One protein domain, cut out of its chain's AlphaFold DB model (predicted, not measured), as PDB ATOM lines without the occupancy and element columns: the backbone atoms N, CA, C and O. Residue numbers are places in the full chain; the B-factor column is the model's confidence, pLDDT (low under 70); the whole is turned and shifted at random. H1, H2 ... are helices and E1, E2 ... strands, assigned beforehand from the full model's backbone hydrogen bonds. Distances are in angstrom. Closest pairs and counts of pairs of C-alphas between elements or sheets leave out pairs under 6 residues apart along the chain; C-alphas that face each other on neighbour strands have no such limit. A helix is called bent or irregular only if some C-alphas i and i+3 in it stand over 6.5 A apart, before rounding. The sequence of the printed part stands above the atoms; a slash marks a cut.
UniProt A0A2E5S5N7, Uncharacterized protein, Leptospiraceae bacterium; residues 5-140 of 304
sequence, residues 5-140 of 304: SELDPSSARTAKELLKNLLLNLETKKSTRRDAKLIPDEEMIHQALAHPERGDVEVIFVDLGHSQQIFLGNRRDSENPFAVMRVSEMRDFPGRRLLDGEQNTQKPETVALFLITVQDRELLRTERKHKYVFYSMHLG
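This is residues 5 to 140 of the 304 residues of an uncharacterized protein of Leptospiraceae bacterium (UniProt A0A2E5S5N7). A strongly twisted sheet of five strands has one long helix, H1, running across one of its faces, and a shorter helix, H2, packs on H1 at a steep tilt. The small helices H3, H4 and H5 only graze the sheet, and a long loop, residues 93 to 110, folds back to pair briefly with edge strand E4. The printed part has 136 residues, in the order H1 H2 E1 E2 E3 H3 E4 H4 E5 H5; the sheet runs E4 E3 E2 E1 E5, antiparallel throughout, and the class is mixed, helices and strands. The whole is compact, with a radius of gyration of the C-alphas of 14.3 A and spans of 46 by 35 by 28 A.

H1, residues 9 to 32, is on the sheet of E1, residues 58 to 63, E2, residues 68 to 72, E3, residues 82 to 86, E4, residues 111 to 115, and E5, residues 131 to 135. Its height over the sheet is 8.2 A, and on the local plane it runs across the strands, at 74 degrees to E4; the closest C-alphas of these two are those of Leu 22 and Val 111, 5.1 A apart. With residues 19 to 27 alone, H1 touches H2, residues 40 to 50, at a steep tilt of 54 degrees, opposite ways; their closest C-alphas, of Leu 23 and His 46, are 6.0 A apart. H1 and H2 with the sheet make two layers, helices on one face of a sheet. E1, E2 and E3 form a meander, each strand the antiparallel neighbour of the one before; E1 and E2 are a hairpin, with N 60 and O 71 at 2.8 A, and so are E2 and E3, with N 82 and O 72 at 2.8 A. N 114 and O 83, 2.8 A, lie within hydrogen-bond range between E4 and E3, and N 59 and O 134, 2.7 A, between E1 and E5. H3, residues 87 to 92, and H4, residues 118 to 125, are apart, and each only grazes the sheet. H5, residues 136 to 139, also only grazes it and only just touches H1, with 3 pairs of C-alphas within 8 A, the closest being those of Lys 16 and Leu 139, 5.8 A. Every O i to N i+4 pair is within hydrogen-bond range in H1, H2 and H4; H3 has 0 of 2, but 2 of 3 O i to N i+3 pairs, and H5 is too short for an i+4 pair.

H1 begins at C-alpha 9, (242.365, 503.766, 493.577), and is 34.5 A long; H2 measures 15.2 A and E1 16.4 A. H3 is only just irregular: C-alphas 88 and 91 are 6.9 A apart. H5 ends at C-alpha 139, (234.133, 506.499, 487.787).

The C-alphas farthest apart, of Arg 34 and Lys 129, are 45.6 A apart. The printed part has no cut, and the link from H3 to E4, 18 residues, is long. The mean pLDDT of the printed part is 83.1; residues 31 to 36, residue 55 and residues 101 to 106 are under 70.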
ATOM      1  N   SER A   5     235.082 508.610 497.478       72.88
ATOM      2  CA  SER A   5     236.349 509.232 497.894       72.88
ATOM      3  C   SER A   5     237.158 508.380 498.878       72.88
ATOM      4  O   SER A   5     238.349 508.621 499.057       72.88
ATOM      5  N   GLU A   6     236.531 507.385 499.504       78.12
ATOM      6  CA  GLU A   6     237.160 506.452 500.441       78.12
ATOM      7  C   GLU A   6     237.553 505.120 499.780       78.12
ATOM      8  O   GLU A   6     238.076 504.222 500.455       78.12
ATOM      9  N   LEU A   7     237.239 504.946 498.489       79.75
ATOM     10  CA  LEU A   7     237.563 503.747 497.725       79.75
ATOM     11  C   LEU A   7     239.032 503.790 497.299       79.75
ATOM     12  O   LEU A   7     239.516 504.795 496.779       79.75
ATOM     13  N   ASP A   8     239.739 502.677 497.490       81.38
ATOM     14  CA  ASP A   8     241.128 502.579 497.054       81.38
ATOM     15  C   ASP A   8     241.235 502.755 495.521       81.38
ATOM     16  O   ASP A   8     240.437 502.161 494.781       81.38
ATOM     17  N   PRO A   9     242.221 503.519 495.008       79.19
ATOM     18  CA  PRO A   9     242.365 503.766 493.577       79.19
ATOM     19  C   PRO A   9     242.473 502.498 492.721       79.19
ATOM     20  O   PRO A   9     242.038 502.509 491.568       79.19
ATOM     21  N   SER A  10     243.035 501.404 493.247       79.94
ATOM     22  CA  SER A  10     243.097 500.128 492.522       79.94
ATOM     23  C   SER A  10     241.708 499.508 492.357       79.94
ATOM     24  O   SER A  10     241.345 499.096 491.258       79.94
ATOM     25  N   SER A  11     240.889 499.546 493.408       81.25
ATOM     26  CA  SER A  11     239.516 499.029 493.399       81.25
ATOM     27  C   SER A  11     238.603 499.873 492.509       81.25
ATOM     28  O   SER A  11     237.789 499.332 491.759       81.25
ATOM     29  N   ALA A  12     238.796 501.196 492.509       81.25
ATOM     30  CA  ALA A  12     238.113 502.102 491.589       81.25
ATOM     31  C   ALA A  12     238.446 501.789 490.117       81.25
ATOM     32  O   ALA A  12     237.553 501.794 489.269       81.25
ATOM     33  N   ARG A  13     239.711 501.463 489.801       82.31
ATOM     34  CA  ARG A  13     240.119 501.040 488.449       82.31
ATOM     35  C   ARG A  13     239.484 499.712 488.049       82.31
ATOM     36  O   ARG A  13     238.978 499.622 486.936       82.31
ATOM     37  N   THR A  14     239.461 498.721 488.940       84.06
ATOM     38  CA  THR A  14     238.807 497.429 488.675       84.06
ATOM     39  C   THR A  14     237.324 497.616 488.370       84.06
ATOM     40  O   THR A  14     236.840 497.121 487.353       84.06
ATOM     41  N   ALA A  15     236.613 498.391 489.198       86.19
ATOM     42  CA  ALA A  15     235.201 498.688 488.973       86.19
ATOM     43  C   ALA A  15     234.968 499.437 487.657       86.19
ATOM     44  O   ALA A  15     234.068 499.085 486.895       86.19
ATOM     45  N   LYS A  16     235.823 500.417 487.351       88.38
ATOM     46  CA  LYS A  16     235.779 501.152 486.087       88.38
ATOM     47  C   LYS A  16     235.948 500.228 484.881       88.38
ATOM     48  O   LYS A  16     235.132 500.281 483.968       88.38
ATOM     49  N   GLU A  17     236.978 499.388 484.867       88.25
ATOM     50  CA  GLU A  17     237.252 498.486 483.741       88.25
ATOM     51  C   GLU A  17     236.156 497.432 483.561       88.25
ATOM     52  O   GLU A  17     235.758 497.127 482.437       88.25
ATOM     53  N   LEU A  18     235.602 496.910 484.653       89.31
ATOM     54  CA  LEU A  18     234.520 495.934 484.578       89.31
ATOM     55  C   LEU A  18     233.241 496.553 483.988       89.31
ATOM     56  O   LEU A  18     232.631 495.968 483.094       89.31
ATOM     57  N   LEU A  19     232.882 497.773 484.401       90.75
ATOM     58  CA  LEU A  19     231.727 498.493 483.854       90.75
ATOM     59  C   LEU A  19     231.941 498.994 482.416       90.75
ATOM     60  O   LEU A  19     230.992 498.989 481.634       90.75
ATOM     61  N   LYS A  20     233.169 499.356 482.022       89.38
ATOM     62  CA  LYS A  20     233.498 499.640 480.613       89.38
ATOM     63  C   LYS A  20     233.280 498.417 479.725       89.38
ATOM     64  O   LYS A  20     232.659 498.523 478.672       89.38
ATOM     65  N   ASN A  21     233.772 497.257 480.159       88.56
ATOM     66  CA  ASN A  21     233.596 496.008 479.423       88.56
ATOM     67  C   ASN A  21     232.120 495.604 479.343       88.56
ATOM     68  O   ASN A  21     231.675 495.128 478.301       88.56
ATOM     69  N   LEU A  22     231.343 495.832 480.409       90.38
ATOM     70  CA  LEU A  22     229.893 495.661 480.368       90.38
ATOM     71  C   LEU A  22     229.260 496.549 479.287       90.38
ATOM     72  O   LEU A  22     228.493 496.044 478.471       90.38
ATOM     73  N   LEU A  23     229.589 497.846 479.264       89.12
ATOM     74  CA  LEU A  23     229.032 498.787 478.290       89.12
ATOM     75  C   LEU A  23     229.340 498.351 476.848       89.12
ATOM     76  O   LEU A  23     228.419 498.216 476.045       89.12
ATOM     77  N   LEU A  24     230.599 498.003 476.559       86.19
ATOM     78  CA  LEU A  24     231.026 497.504 475.247       86.19
ATOM     79  C   LEU A  24     230.266 496.235 474.818       86.19
ATOM     80  O   LEU A  24     229.881 496.080 473.654       86.19
ATOM     81  N   ASN A  25     230.028 495.312 475.753       86.50
ATOM     82  CA  ASN A  25     229.293 494.081 475.463       86.50
ATOM     83  C   ASN A  25     227.812 494.354 475.174       86.50
ATOM     84  O   ASN A  25     227.254 493.750 474.256       86.50
ATOM     85  N   LEU A  26     227.180 495.277 475.906       87.25
ATOM     86  CA  LEU A  26     225.801 495.697 475.644       87.25
ATOM     87  C   LEU A  26     225.678 496.381 474.272       87.25
ATOM     88  O   LEU A  26     224.753 496.079 473.519       87.25
ATOM     89  N   GLU A  27     226.636 497.227 473.895       81.50
ATOM     90  CA  GLU A  27     226.683 497.858 472.567       81.50
ATOM     91  C   GLU A  27     226.846 496.828 471.440       81.50
ATOM     92  O   GLU A  27     226.090 496.834 470.466       81.50
ATOM     93  N   THR A  28     227.777 495.885 471.606       81.88
ATOM     94  CA  THR A  28     228.006 494.791 470.646       81.88
ATOM     95  C   THR A  28     226.764 493.912 470.494       81.88
ATOM     96  O   THR A  28     226.392 493.498 469.395       81.88
ATOM     97  N   LYS A  29     226.066 493.635 471.596       78.56
ATOM     98  CA  LYS A  29     224.821 492.864 471.577       78.56
ATOM     99  C   LYS A  29     223.716 493.585 470.802       78.56
ATOM    100  O   LYS A  29     222.964 492.941 470.068       78.56
ATOM    101  N   LYS A  30     223.659 494.914 470.909       74.94
ATOM    102  CA  LYS A  30     222.711 495.781 470.196       74.94
ATOM    103  C   LYS A  30     222.954 495.809 468.683       74.94
ATOM    104  O   LYS A  30     221.991 495.847 467.926       74.94
ATOM    105  N   SER A  31     224.215 495.749 468.245       68.31
ATOM    106  CA  SER A  31     224.581 495.717 466.820       68.31
ATOM    107  C   SER A  31     224.447 494.331 466.178       68.31
ATOM    108  O   SER A  31     224.221 494.234 464.973       68.31
ATOM    109  N   THR A  32     224.560 493.258 466.967       64.81
ATOM    110  CA  THR A  32     224.605 491.879 466.448       64.81
ATOM    111  C   THR A  32     223.225 491.204 466.373       64.81
ATOM    112  O   THR A  32     223.016 490.322 465.537       64.81
ATOM    113  N   ARG A  33     222.255 491.579 467.223       63.84
ATOM    114  CA  ARG A  33     220.901 490.989 467.185       63.84
ATOM    115  C   ARG A  33     220.095 491.503 465.981       63.84
ATOM    116  O   ARG A  33     220.047 492.701 465.729       63.84
ATOM    117  N   ARG A  34     219.414 490.586 465.266       52.69
ATOM    118  CA  ARG A  34     218.516 490.899 464.124       52.69
ATOM    119  C   ARG A  34     217.423 491.903 464.498       52.69
ATOM    120  O   ARG A  34     217.106 492.776 463.700       52.69
ATOM    121  N   ASP A  35     216.905 491.787 465.717       56.78
ATOM    122  CA  ASP A  35     216.141 492.830 466.386       56.78
ATOM    123  C   ASP A  35     217.126 493.591 467.274       56.78
ATOM    124  O   ASP A  35     217.518 493.085 468.320       56.78
ATOM    125  N   ALA A  36     217.571 494.773 466.844       59.66
ATOM    126  CA  ALA A  36     218.612 495.595 467.483       59.66
ATOM    127  C   ALA A  36     218.218 496.172 468.869       59.66
ATOM    128  O   ALA A  36     218.497 497.329 469.193       59.66
ATOM    129  N   LYS A  37     217.490 495.404 469.681       70.81
ATOM    130  CA  LYS A  37     216.921 495.808 470.962       70.81
ATOM    131  C   LYS A  37     217.521 494.963 472.077       70.81
ATOM    132  O   LYS A  37     217.395 493.738 472.093       70.81
ATOM    133  N   LEU A  38     218.155 495.648 473.023       82.25
ATOM    134  CA  LEU A  38     218.453 495.090 474.334       82.25
ATOM    135  C   LEU A  38     217.141 494.831 475.081       82.25
ATOM    136  O   LEU A  38     216.119 495.474 474.811       82.25
ATOM    137  N   ILE A  39     217.165 493.902 476.037       86.94
ATOM    138  CA  ILE A  39     216.049 493.793 476.980       86.94
ATOM    139  C   ILE A  39     215.936 495.106 477.774       86.94
ATOM    140  O   ILE A  39     216.943 495.789 477.969       86.94
ATOM    141  N   PRO A  40     214.736 495.493 478.240       87.50
ATOM    142  CA  PRO A  40     214.525 496.832 478.788       87.50
ATOM    143  C   PRO A  40     215.465 497.207 479.942       87.50
ATOM    144  O   PRO A  40     215.892 498.354 480.025       87.50
ATOM    145  N   ASP A  41     215.812 496.251 480.804       88.38
ATOM    146  CA  ASP A  41     216.708 496.496 481.938       88.38
ATOM    147  C   ASP A  41     218.166 496.698 481.480       88.38
ATOM    148  O   ASP A  41     218.842 497.606 481.960       88.38
ATOM    149  N   GLU A  42     218.632 495.934 480.483       89.25
ATOM    150  CA  GLU A  42     219.940 496.147 479.842       89.25
ATOM    151  C   GLU A  42     220.004 497.499 479.128       89.25
ATOM    152  O   GLU A  42     221.015 498.189 479.220       89.25
ATOM    153  N   GLU A  43     218.927 497.905 478.448       87.88
ATOM    154  CA  GLU A  43     218.845 499.213 477.792       87.88
ATOM    155  C   GLU A  43     218.953 500.351 478.815       87.88
ATOM    156  O   GLU A  43     219.672 501.320 478.583       87.88
ATOM    157  N   MET A  44     218.281 500.229 479.965       87.75
ATOM    158  CA  MET A  44     218.356 501.232 481.030       87.75
ATOM    159  C   MET A  44     219.767 501.351 481.608       87.75
ATOM    160  O   MET A  44     220.256 502.468 481.779       87.75
ATOM    161  N   ILE A  45     220.432 500.223 481.875       90.19
ATOM    162  CA  ILE A  45     221.814 500.210 482.368       90.19
ATOM    163  C   ILE A  45     222.777 500.761 481.314       90.19
ATOM    164  O   ILE A  45     223.617 501.597 481.633       90.19
ATOM    165  N   HIS A  46     222.620 500.358 480.053       89.19
ATOM    166  CA  HIS A  46     223.399 500.883 478.936       89.19
ATOM    167  C   HIS A  46     223.271 502.407 478.842       89.19
ATOM    168  O   HIS A  46     224.278 503.102 478.777       89.19
ATOM    169  N   GLN A  47     222.047 502.948 478.860       86.19
ATOM    170  CA  GLN A  47     221.856 504.398 478.787       86.19
ATOM    171  C   GLN A  47     222.420 505.125 480.004       86.19
ATOM    172  O   GLN A  47     222.983 506.201 479.835       86.19
ATOM    173  N   ALA A  48     222.320 504.540 481.199       86.25
ATOM    174  CA  ALA A  48     222.869 505.151 482.403       86.25
ATOM    175  C   ALA A  48     224.405 505.205 482.400       86.25
ATOM    176  O   ALA A  48     224.981 506.204 482.819       86.25
ATOM    177  N   LEU A  49     225.064 504.161 481.887       86.00
ATOM    178  CA  LEU A  49     226.524 504.109 481.783       86.00
ATOM    179  C   LEU A  49     227.068 504.935 480.605       86.00
ATOM    180  O   LEU A  49     228.135 505.528 480.727       86.00
ATOM    181  N   ALA A  50     226.360 504.979 479.472       83.38
ATOM    182  CA  ALA A  50     226.783 505.737 478.291       83.38
ATOM    183  C   ALA A  50     226.513 507.247 478.417       83.38
ATOM    184  O   ALA A  50     227.252 508.057 477.858       83.38
ATOM    185  N   HIS A  51     225.447 507.612 479.137       80.12
ATOM    186  CA  HIS A  51     224.968 508.984 479.307       80.12
ATOM    187  C   HIS A  51     224.681 509.288 480.788       80.12
ATOM    188  O   HIS A  51     223.517 509.510 481.154       80.12
ATOM    189  N   PRO A  52     225.706 509.310 481.660       74.50
ATOM    190  CA  PRO A  52     225.522 509.565 483.091       74.50
ATOM    191  C   PRO A  52     224.833 510.912 483.370       74.50
ATOM    192  O   PRO A  52     224.095 511.039 484.346       74.50
ATOM    193  N   GLU A  53     224.968 511.898 482.476       72.00
ATOM    194  CA  GLU A  53     224.279 513.193 482.541       72.00
ATOM    195  C   GLU A  53     222.755 513.104 482.356       72.00
ATOM    196  O   GLU A  53     222.023 513.975 482.823       72.00
ATOM    197  N   ARG A  54     222.264 512.060 481.674       70.75
ATOM    198  CA  ARG A  54     220.827 511.819 481.434       70.75
ATOM    199  C   ARG A  54     220.197 510.917 482.484       70.75
ATOM    200  O   ARG A  54     218.975 510.780 482.535       70.75
ATOM    201  N   GLY A  55     221.021 510.313 483.326       69.31
ATOM    202  CA  GLY A  55     220.579 509.581 484.489       69.31
ATOM    203  C   GLY A  55     221.598 508.533 484.875       69.31
ATOM    204  O   GLY A  55     221.799 507.575 484.144       69.31
ATOM    205  N   ASP A  56     222.112 508.648 486.086       81.50
ATOM    206  CA  ASP A  56     223.155 507.783 486.612       81.50
ATOM    207  C   ASP A  56     222.616 506.457 487.186       81.50
ATOM    208  O   ASP A  56     221.429 506.327 487.511       81.50
ATOM    209  N   VAL A  57     223.485 505.460 487.320       88.69
ATOM    210  CA  VAL A  57     223.208 504.197 488.001       88.69
ATOM    211  C   VAL A  57     224.007 504.116 489.297       88.69
ATOM    212  O   VAL A  57     225.191 504.447 489.349       88.69
ATOM    213  N   GLU A  58     223.343 503.681 490.364       91.94
ATOM    214  CA  GLU A  58     224.010 503.397 491.629       91.94
ATOM    215  C   GLU A  58     224.912 502.169 491.465       91.94
ATOM    216  O   GLU A  58     224.483 501.120 490.990       91.94
ATOM    217  N   VAL A  59     226.166 502.305 491.858       91.94
ATOM    218  CA  VAL A  59     227.168 501.249 491.905       91.94
ATOM    219  C   VAL A  59     227.390 500.890 493.365       91.94
ATOM    220  O   VAL A  59     227.790 501.724 494.181       91.94
ATOM    221  N   ILE A  60     227.160 499.624 493.694       93.00
ATOM    222  CA  ILE A  60     227.461 499.069 495.008       93.00
ATOM    223  C   ILE A  60     228.681 498.171 494.852       93.00
ATOM    224  O   ILE A  60     228.619 497.120 494.218       93.00
ATOM    225  N   PHE A  61     229.797 498.591 495.435       91.50
ATOM    226  CA  PHE A  61     231.037 497.829 495.455       91.50
ATOM    227  C   PHE A  61     231.233 497.199 496.834       91.50
ATOM    228  O   PHE A  61     231.186 497.884 497.861       91.50
ATOM    229  N   VAL A  62     231.459 495.888 496.863       90.06
ATOM    230  CA  VAL A  62     231.690 495.120 498.088       90.06
ATOM    231  C   VAL A  62     233.008 494.372 497.962       90.06
ATOM    232  O   VAL A  62     233.148 493.486 497.120       90.06
ATOM    233  N   ASP A  63     233.957 494.695 498.836       86.88
ATOM    234  CA  ASP A  63     235.205 493.946 498.960       86.88
ATOM    235  C   ASP A  63     235.097 492.923 500.097       86.88
ATOM    236  O   ASP A  63     234.840 493.271 501.255       86.88
ATOM    237  N   LEU A  64     235.266 491.643 499.757       82.00
ATOM    238  CA  LEU A  64     235.283 490.528 500.706       82.00
ATOM    239  C   LEU A  64     236.705 490.066 501.059       82.00
ATOM    240  O   LEU A  64     236.870 489.042 501.725       82.00
ATOM    241  N   GLY A  65     237.737 490.772 500.595       77.50
ATOM    242  CA  GLY A  65     239.155 490.459 500.785       77.50
ATOM    243  C   GLY A  65     239.679 489.360 499.855       77.50
ATOM    244  O   GLY A  65     240.810 489.440 499.390       77.50
ATOM    245  N   HIS A  66     238.858 488.355 499.550       75.88
ATOM    246  CA  HIS A  66     239.171 487.274 498.603       75.88
ATOM    247  C   HIS A  66     238.442 487.420 497.259       75.88
ATOM    248  O   HIS A  66     238.809 486.773 496.285       75.88
ATOM    249  N   SER A  67     237.410 488.264 497.202       82.31
ATOM    250  CA  SER A  67     236.646 488.555 495.989       82.31
ATOM    251  C   SER A  67     236.098 489.975 496.054       82.31
ATOM    252  O   SER A  67     235.606 490.391 497.108       82.31
ATOM    253  N   GLN A  68     236.112 490.675 494.925       86.81
ATOM    254  CA  GLN A  68     235.461 491.972 494.767       86.81
ATOM    255  C   GLN A  68     234.165 491.782 493.985       86.81
ATOM    256  O   GLN A  68     234.148 491.085 492.974       86.81
ATOM    257  N   GLN A  69     233.078 492.377 494.463       90.94
ATOM    258  CA  GLN A  69     231.763 492.237 493.848       90.94
ATOM    259  C   GLN A  69     231.182 493.604 493.528       90.94
ATOM    260  O   GLN A  69     231.217 494.517 494.354       90.94
ATOM    261  N   ILE A  70     230.641 493.726 492.319       94.00
ATOM    262  CA  ILE A  70     230.037 494.953 491.812       94.00
ATOM    263  C   ILE A  70     228.576 494.670 491.515       94.00
ATOM    264  O   ILE A  70     228.244 493.706 490.824       94.00
ATOM    265  N   PHE A  71     227.714 495.542 492.018       94.62
ATOM    266  CA  PHE A  71     226.293 495.518 491.740       94.62
ATOM    267  C   PHE A  71     225.853 496.863 491.172       94.62
ATOM    268  O   PHE A  71     226.374 497.907 491.561       94.62
ATOM    269  N   LEU A  72     224.887 496.826 490.260       94.69
ATOM    270  CA  LEU A  72     224.255 498.002 489.680       94.69
ATOM    271  C   LEU A  72     222.809 498.094 490.146       94.69
ATOM    272  O   LEU A  72     222.040 497.143 490.003       94.69
ATOM    273  N   GLY A  73     222.443 499.254 490.683       90.06
ATOM    274  CA  GLY A  73     221.101 499.560 491.144       90.06
ATOM    275  C   GLY A  73     220.072 499.358 490.036       90.06
ATOM    276  O   GLY A  73     220.206 499.878 488.926       90.06
ATOM    277  N   ASN A  74     219.019 498.613 490.347       86.19
ATOM    278  CA  ASN A  74     217.894 498.428 489.450       86.19
ATOM    279  C   ASN A  74     216.831 499.486 489.761       86.19
ATOM    280  O   ASN A  74     216.216 499.484 490.823       86.19
ATOM    281  N   ARG A  75     216.585 500.394 488.814       79.06
ATOM    282  CA  ARG A  75     215.602 501.477 488.995       79.06
ATOM    283  C   ARG A  75     214.162 500.987 489.141       79.06
ATOM    284  O   ARG A  75     213.332 501.727 489.656       79.06
ATOM    285  N   ARG A  76     213.845 499.790 488.640       81.44
ATOM    286  CA  ARG A  76     212.497 499.208 488.734       81.44
ATOM    287  C   ARG A  76     212.271 498.485 490.054       81.44
ATOM    288  O   ARG A  76     211.128 498.366 490.477       81.44
ATOM    289  N   ASP A  77     213.347 498.008 490.673       83.12
ATOM    290  CA  ASP A  77     213.312 497.251 491.917       83.12
ATOM    291  C   ASP A  77     214.617 497.461 492.697       83.12
ATOM    292  O   ASP A  77     215.619 496.778 492.475       83.12
ATOM    293  N   SER A  78     214.609 498.432 493.611       80.50
ATOM    294  CA  SER A  78     215.788 498.822 494.394       80.50
ATOM    295  C   SER A  78     216.303 497.716 495.318       80.50
ATOM    296  O   SER A  78     217.478 497.717 495.670       80.50
ATOM    297  N   GLU A  79     215.450 496.758 495.689       82.88
ATOM    298  CA  GLU A  79     215.827 495.597 496.506       82.88
ATOM    299  C   GLU A  79     216.557 494.526 495.675       82.88
ATOM    300  O   GLU A  79     217.104 493.562 496.217       82.88
ATOM    301  N   ASN A  80     216.570 494.684 494.346       87.19
ATOM    302  CA  ASN A  80     217.109 493.727 493.388       87.19
ATOM    303  C   ASN A  80     218.082 494.353 492.389       87.19
ATOM    304  O   ASN A  80     217.801 494.363 491.183       87.19
ATOM    305  N   PRO A  81     219.247 494.842 492.851       92.94
ATOM    306  CA  PRO A  81     220.306 495.253 491.945       92.94
ATOM    307  C   PRO A  81     220.823 494.070 491.119       92.94
ATOM    308  O   PRO A  81     220.701 492.907 491.504       92.94
ATOM    309  N   PHE A  82     221.432 494.369 489.978       95.19
ATOM    310  CA  PHE A  82     222.073 493.375 489.124       95.19
ATOM    311  C   PHE A  82     223.519 493.173 489.556       95.19
ATOM    312  O   PHE A  82     224.235 494.150 489.759       95.19
ATOM    313  N   ALA A  83     223.984 491.929 489.652       94.38
ATOM    314  CA  ALA A  83     225.411 491.671 489.793       94.38
ATOM    315  C   ALA A  83     226.096 491.854 488.434       94.38
ATOM    316  O   ALA A  83     225.552 491.450 487.403       94.38
ATOM    317  N   VAL A  84     227.296 492.431 488.433       94.56
ATOM    318  CA  VAL A  84     228.128 492.564 487.235       94.56
ATOM    319  C   VAL A  84     229.385 491.738 487.422       94.56
ATOM    320  O   VAL A  84     230.129 491.933 488.380       94.56
ATOM    321  N   MET A  85     229.605 490.800 486.509       91.69
ATOM    322  CA  MET A  85     230.712 489.850 486.580       91.69
ATOM    323  C   MET A  85     230.994 489.253 485.202       91.69
ATOM    324  O   MET A  85     230.180 489.386 484.279       91.69
ATOM    325  N   ARG A  86     232.147 488.596 485.055       90.75
ATOM    326  CA  ARG A  86     232.448 487.802 483.856       90.75
ATOM    327  C   ARG A  86     231.667 486.494 483.882       90.75
ATOM    328  O   ARG A  86     231.414 485.927 484.942       90.75
ATOM    329  N   VAL A  87     231.327 485.967 482.708       88.00
ATOM    330  CA  VAL A  87     230.664 484.657 482.585       88.00
ATOM    331  C   VAL A  87     231.524 483.535 483.183       88.00
ATOM    332  O   VAL A  87     230.988 482.612 483.795       88.00
ATOM    333  N   SER A  88     232.852 483.623 483.081       87.12
ATOM    334  CA  SER A  88     233.792 482.670 483.685       87.12
ATOM    335  C   SER A  88     233.696 482.599 485.215       87.12
ATOM    336  O   SER A  88     233.820 481.511 485.777       87.12
ATOM    337  N   GLU A  89     233.390 483.717 485.874       86.38
ATOM    338  CA  GLU A  89     233.258 483.841 487.335       86.38
ATOM    339  C   GLU A  89     231.930 483.253 487.852       86.38
ATOM    340  O   GLU A  89     231.719 483.125 489.056       86.38
ATOM    341  N   MET A  90     231.002 482.865 486.964       84.00
ATOM    342  CA  MET A  90     229.682 482.335 487.342       84.00
ATOM    343  C   MET A  90     229.775 481.095 488.243       84.00
ATOM    344  O   MET A  90     228.898 480.861 489.074       84.00
ATOM    345  N   ARG A  91     230.848 480.310 488.099       82.75
ATOM    346  CA  ARG A  91     231.090 479.113 488.917       82.75
ATOM    347  C   ARG A  91     231.311 479.435 490.393       82.75
ATOM    348  O   ARG A  91     230.949 478.616 491.232       82.75
ATOM    349  N   ASP A  92     231.843 480.616 490.692       83.62
ATOM    350  CA  ASP A  92     232.146 481.046 492.059       83.62
ATOM    351  C   ASP A  92     230.894 481.554 492.795       83.62
ATOM    352  O   ASP A  92     230.877 481.640 494.021       83.62
ATOM    353  N   PHE A  93     229.811 481.828 492.056       85.12
ATOM    354  CA  PHE A  93     228.542 482.333 492.583       85.12
ATOM    355  C   PHE A  93     227.358 481.464 492.128       85.12
ATOM    356  O   PHE A  93     226.493 481.920 491.363       85.12
ATOM    357  N   PRO A  94     227.292 480.198 492.590       73.00
ATOM    358  CA  PRO A  94     226.247 479.266 492.193       73.00
ATOM    359  C   PRO A  94     224.876 479.795 492.630       73.00
ATOM    360  O   PRO A  94     224.570 479.896 493.814       73.00
ATOM    361  N   GLY A  95     224.040 480.152 491.656       81.06
ATOM    362  CA  GLY A  95     222.700 480.699 491.887       81.06
ATOM    363  C   GLY A  95     222.441 482.009 491.154       81.06
ATOM    364  O   GLY A  95     221.282 482.297 490.847       81.06
ATOM    365  N   ARG A  96     223.494 482.758 490.798       89.19
ATOM    366  CA  ARG A  96     223.363 483.898 489.886       89.19
ATOM    367  C   ARG A  96     222.972 483.407 488.498       89.19
ATOM    368  O   ARG A  96     223.460 482.380 488.026       89.19
ATOM    369  N   ARG A  97     222.070 484.129 487.838       87.44
ATOM    370  CA  ARG A  97     221.588 483.792 486.488       87.44
ATOM    371  C   ARG A  97     221.780 484.982 485.570       87.44
ATOM    372  O   ARG A  97     221.466 486.093 485.977       87.44
ATOM    373  N   LEU A  98     222.254 484.751 484.346       88.81
ATOM    374  CA  LEU A  98     222.294 485.795 483.321       88.81
ATOM    375  C   LEU A  98     220.910 486.417 483.156       88.81
ATOM    376  O   LEU A  98     219.918 485.694 483.047       88.81
ATOM    377  N   LEU A  99     220.867 487.746 483.105       87.06
ATOM    378  CA  LEU A  99     219.624 488.503 482.998       87.06
ATOM    379  C   LEU A  99     218.827 488.149 481.730       87.06
ATOM    380  O   LEU A  99     217.607 488.039 481.769       87.06
ATOM    381  N   ASP A 100     219.526 487.906 480.626       79.00
ATOM    382  CA  ASP A 100     218.951 487.567 479.320       79.00
ATOM    383  C   ASP A 100     218.831 486.047 479.074       79.00
ATOM    384  O   ASP A 100     218.434 485.616 478.001       79.00
ATOM    385  N   GLY A 101     219.172 485.205 480.058       65.38
ATOM    386  CA  GLY A 101     218.934 483.751 480.022       65.38
ATOM    387  C   GLY A 101     219.767 482.925 479.023       65.38
ATOM    388  O   GLY A 101     219.881 481.711 479.197       65.38
ATOM    389  N   GLU A 102     220.402 483.538 478.021       65.69
ATOM    390  CA  GLU A 102     221.218 482.861 477.001       65.69
ATOM    391  C   GLU A 102     222.641 482.537 477.504       65.69
ATOM    392  O   GLU A 102     223.607 483.229 477.191       65.69
ATOM    393  N   GLN A 103     222.792 481.465 478.290       58.62
ATOM    394  CA  GLN A 103     224.110 481.029 478.798       58.62
ATOM    395  C   GLN A 103     225.015 480.400 477.727       58.62
ATOM    396  O   GLN A 103     226.231 480.556 477.782       58.62
ATOM    397  N   ASN A 104     224.447 479.703 476.740       52.44
ATOM    398  CA  ASN A 104     225.219 478.842 475.832       52.44
ATOM    399  C   ASN A 104     225.884 479.571 474.650       52.44
ATOM    400  O   ASN A 104     226.606 478.940 473.881       52.44
ATOM    401  N   THR A 105     225.650 480.874 474.482       58.56
ATOM    402  CA  THR A 105     226.142 481.659 473.333       58.56
ATOM    403  C   THR A 105     227.207 482.691 473.707       58.56
ATOM    404  O   THR A 105     227.813 483.289 472.816       58.56
ATOM    405  N   GLN A 106     227.469 482.902 475.001       66.06
ATOM    406  CA  GLN A 106     228.379 483.946 475.474       66.06
ATOM    407  C   GLN A 106     229.799 483.412 475.698       66.06
ATOM    408  O   GLN A 106     230.002 482.294 476.173       66.06
ATOM    409  N   LYS A 107     230.806 484.220 475.343       80.00
ATOM    410  CA  LYS A 107     232.217 483.869 475.555       80.00
ATOM    411  C   LYS A 107     232.546 483.942 477.058       80.00
ATOM    412  O   LYS A 107     231.993 484.796 477.745       80.00
ATOM    413  N   PRO A 108     233.484 483.127 477.579       79.75
ATOM    414  CA  PRO A 108     233.817 483.111 479.010       79.75
ATOM    415  C   PRO A 108     234.245 484.472 479.583       79.75
ATOM    416  O   PRO A 108     233.911 484.793 480.716       79.75
ATOM    417  N   GLU A 109     234.938 485.294 478.794       83.12
ATOM    418  CA  GLU A 109     235.409 486.626 479.216       83.12
ATOM    419  C   GLU A 109     234.355 487.735 479.067       83.12
ATOM    420  O   GLU A 109     234.623 488.894 479.378       83.12
ATOM    421  N   THR A 110     233.151 487.418 478.579       86.81
ATOM    422  CA  THR A 110     232.076 488.404 478.453       86.81
ATOM    423  C   THR A 110     231.631 488.857 479.844       86.81
ATOM    424  O   THR A 110     231.287 488.039 480.694       86.81
ATOM    425  N   VAL A 111     231.628 490.171 480.073       90.19
ATOM    426  CA  VAL A 111     231.035 490.802 481.259       90.19
ATOM    427  C   VAL A 111     229.560 491.059 480.982       90.19
ATOM    428  O   VAL A 111     229.232 491.677 479.967       90.19
ATOM    429  N   ALA A 112     228.688 490.602 481.878       91.44
ATOM    430  CA  ALA A 112     227.240 490.677 481.715       91.44
ATOM    431  C   ALA A 112     226.523 491.021 483.030       91.44
ATOM    432  O   ALA A 112     227.127 491.044 484.105       91.44
ATOM    433  N   LEU A 113     225.218 491.290 482.922       93.25
ATOM    434  CA  LEU A 113     224.322 491.476 484.061       93.25
ATOM    435  C   LEU A 113     223.751 490.137 484.522       93.25
ATOM    436  O   LEU A 113     223.272 489.332 483.716       93.25
ATOM    437  N   PHE A 114     223.741 489.937 485.834       93.31
ATOM    438  CA  PHE A 114     223.200 488.750 486.475       93.31
ATOM    439  C   PHE A 114     222.145 489.126 487.511       93.31
ATOM    440  O   PHE A 114     222.287 490.090 488.263       93.31
ATOM    441  N   LEU A 115     221.094 488.316 487.581       92.31
ATOM    442  CA  LEU A 115     220.140 488.324 488.677       92.31
ATOM    443  C   LEU A 115     220.834 487.844 489.951       92.31
ATOM    444  O   LEU A 115     221.485 486.793 489.960       92.31
ATOM    445  N   ILE A 116     220.674 488.626 491.014       91.50
ATOM    446  CA  ILE A 116     221.242 488.340 492.327       91.50
ATOM    447  C   ILE A 116     220.490 487.223 493.053       91.50
ATOM    448  O   ILE A 116     219.317 486.945 492.797       91.50
ATOM    449  N   THR A 117     221.176 486.588 493.994       91.06
ATOM    450  CA  THR A 117     220.617 485.555 494.870       91.06
ATOM    451  C   THR A 117     220.067 486.145 496.173       91.06
ATOM    452  O   THR A 117     220.310 487.300 496.514       91.06
ATOM    453  N   VAL A 118     219.367 485.329 496.966       87.69
ATOM    454  CA  VAL A 118     218.963 485.718 498.332       87.69
ATOM    455  C   VAL A 118     220.186 486.022 499.209       87.69
ATOM    456  O   VAL A 118     220.148 486.948 500.010       87.69
ATOM    457  N   GLN A 119     221.295 485.298 499.020       86.75
ATOM    458  CA  GLN A 119     222.540 485.548 499.755       86.75
ATOM    459  C   GLN A 119     223.138 486.914 499.409       86.75
ATOM    460  O   GLN A 119     223.600 487.619 500.302       86.75
ATOM    461  N   ASP A 120     223.080 487.312 498.137       89.19
ATOM    462  CA  ASP A 120     223.508 488.640 497.693       89.19
ATOM    463  C   ASP A 120     222.630 489.742 498.310       89.19
ATOM    464  O   ASP A 120     223.146 490.765 498.749       89.19
ATOM    465  N   ARG A 121     221.310 489.531 498.421       87.19
ATOM    466  CA  ARG A 121     220.416 490.490 499.098       87.19
ATOM    467  C   ARG A 121     220.789 490.678 500.566       87.19
ATOM    468  O   ARG A 121     220.925 491.809 501.026       87.19
ATOM    469  N   GLU A 122     221.017 489.587 501.295       86.00
ATOM    470  CA  GLU A 122     221.454 489.651 502.698       86.00
ATOM    471  C   GLU A 122     222.845 490.289 502.840       86.00
ATOM    472  O   GLU A 122     223.092 491.099 503.744       86.00
ATOM    473  N   LEU A 123     223.750 489.990 501.900       86.62
ATOM    474  CA  LEU A 123     225.065 490.618 501.805       86.62
ATOM    475  C   LEU A 123     224.942 492.139 501.653       86.62
ATOM    476  O   LEU A 123     225.648 492.881 502.339       86.62
ATOM    477  N   LEU A 124     224.049 492.592 500.776       87.31
ATOM    478  CA  LEU A 124     223.814 494.002 500.489       87.31
ATOM    479  C   LEU A 124     223.068 494.711 501.621       87.31
ATOM    480  O   LEU A 124     223.340 495.883 501.870       87.31
ATOM    481  N   ARG A 125     222.183 494.032 502.349       85.62
ATOM    482  CA  ARG A 125     221.471 494.606 503.500       85.62
ATOM    483  C   ARG A 125     222.385 494.840 504.706       85.62
ATOM    484  O   ARG A 125     222.180 495.787 505.462       85.62
ATOM    485  N   THR A 126     223.398 493.998 504.887       82.12
ATOM    486  CA  THR A 126     224.308 494.075 506.038       82.12
ATOM    487  C   THR A 126     225.275 495.259 505.909       82.12
ATOM    488  O   THR A 126     225.956 495.414 504.892       82.12
ATOM    489  N   GLU A 127     225.403 496.081 506.955       74.69
ATOM    490  CA  GLU A 127     226.442 497.114 506.990       74.69
ATOM    491  C   GLU A 127     227.837 496.481 507.093       74.69
ATOM    492  O   GLU A 127     228.119 495.678 507.982       74.69
ATOM    493  N   ARG A 128     228.732 496.843 506.167       77.56
ATOM    494  CA  ARG A 128     230.103 496.322 506.105       77.56
ATOM    495  C   ARG A 128     231.122 497.444 505.973       77.56
ATOM    496  O   ARG A 128     230.883 498.454 505.315       77.56
ATOM    497  N   LYS A 129     232.308 497.215 506.544       75.81
ATOM    498  CA  LYS A 129     233.435 498.166 506.552       75.81
ATOM    499  C   LYS A 129     233.997 498.474 505.155       75.81
ATOM    500  O   LYS A 129     234.540 499.560 504.952       75.81
ATOM    501  N   HIS A 130     233.859 497.535 504.218       84.25
ATOM    502  CA  HIS A 130     234.335 497.640 502.834       84.25
ATOM    503  C   HIS A 130     233.183 497.558 501.820       84.25
ATOM    504  O   HIS A 130     233.307 496.957 500.756       84.25
ATOM    505  N   LYS A 131     232.036 498.142 502.187       88.38
ATOM    506  CA  LYS A 131     230.914 498.384 501.280       88.38
ATOM    507  C   LYS A 131     230.891 499.861 500.902       88.38
ATOM    508  O   LYS A 131     230.769 500.730 501.774       88.38
ATOM    509  N   TYR A 132     230.964 500.109 499.605       89.25
ATOM    510  CA  TYR A 132     230.987 501.431 499.005       89.25
ATOM    511  C   TYR A 132     229.772 501.584 498.107       89.25
ATOM    512  O   TYR A 132     229.452 500.677 497.340       89.25
ATOM    513  N   VAL A 133     229.088 502.715 498.225       89.50
ATOM    514  CA  VAL A 133     227.919 503.036 497.404       89.50
ATOM    515  C   VAL A 133     228.164 504.393 496.779       89.50
ATOM    516  O   VAL A 133     228.456 505.363 497.480       89.50
ATOM    517  N   PHE A 134     228.119 504.446 495.457       88.81
ATOM    518  CA  PHE A 134     228.376 505.661 494.699       88.81
ATOM    519  C   PHE A 134     227.721 505.573 493.329       88.81
ATOM    520  O   PHE A 134     227.410 504.495 492.850       88.81
ATOM    521  N   TYR A 135     227.529 506.705 492.671       88.81
ATOM    522  CA  TYR A 135     226.982 506.745 491.322       88.81
ATOM    523  C   TYR A 135     228.058 506.579 490.238       88.81
ATOM    524  O   TYR A 135     229.208 506.991 490.417       88.81
ATOM    525  N   SER A 136     227.705 505.963 489.109       84.81
ATOM    526  CA  SER A 136     228.650 505.609 488.042       84.81
ATOM    527  C   SER A 136     229.381 506.812 487.427       84.81
ATOM    528  O   SER A 136     230.529 506.651 487.001       84.81
ATOM    529  N   MET A 137     228.821 508.031 487.491       85.00
ATOM    530  CA  MET A 137     229.512 509.262 487.078       85.00
ATOM    531  C   MET A 137     230.858 509.454 487.784       85.00
ATOM    532  O   MET A 137     231.796 509.986 487.189       85.00
ATOM    533  N   HIS A 138     230.992 508.994 489.033       82.38
ATOM    534  CA  HIS A 138     232.225 509.149 489.806       82.38
ATOM    535  C   HIS A 138     233.394 508.351 489.225       82.38
ATOM    536  O   HIS A 138     234.550 508.729 489.411       82.38
ATOM    537  N   LEU A 139     233.109 507.284 488.473       79.44
ATOM    538  CA  LEU A 139     234.133 506.499 487.787       79.44
ATOM    539  C   LEU A 139     234.614 507.174 486.496       79.44
ATOM    540  O   LEU A 139     235.611 506.735 485.911       79.44
ATOM    541  N   GLY A 140     233.936 508.233 486.036       71.94
ATOM    542  CA  GLY A 140     234.252 508.914 484.782       71.94
ATOM    543  C   GLY A 140     234.288 507.929 483.617       71.94
ATOM    544  O   GLY A 140     235.258 507.913 482.855       71.94
TER     545      GLY A 140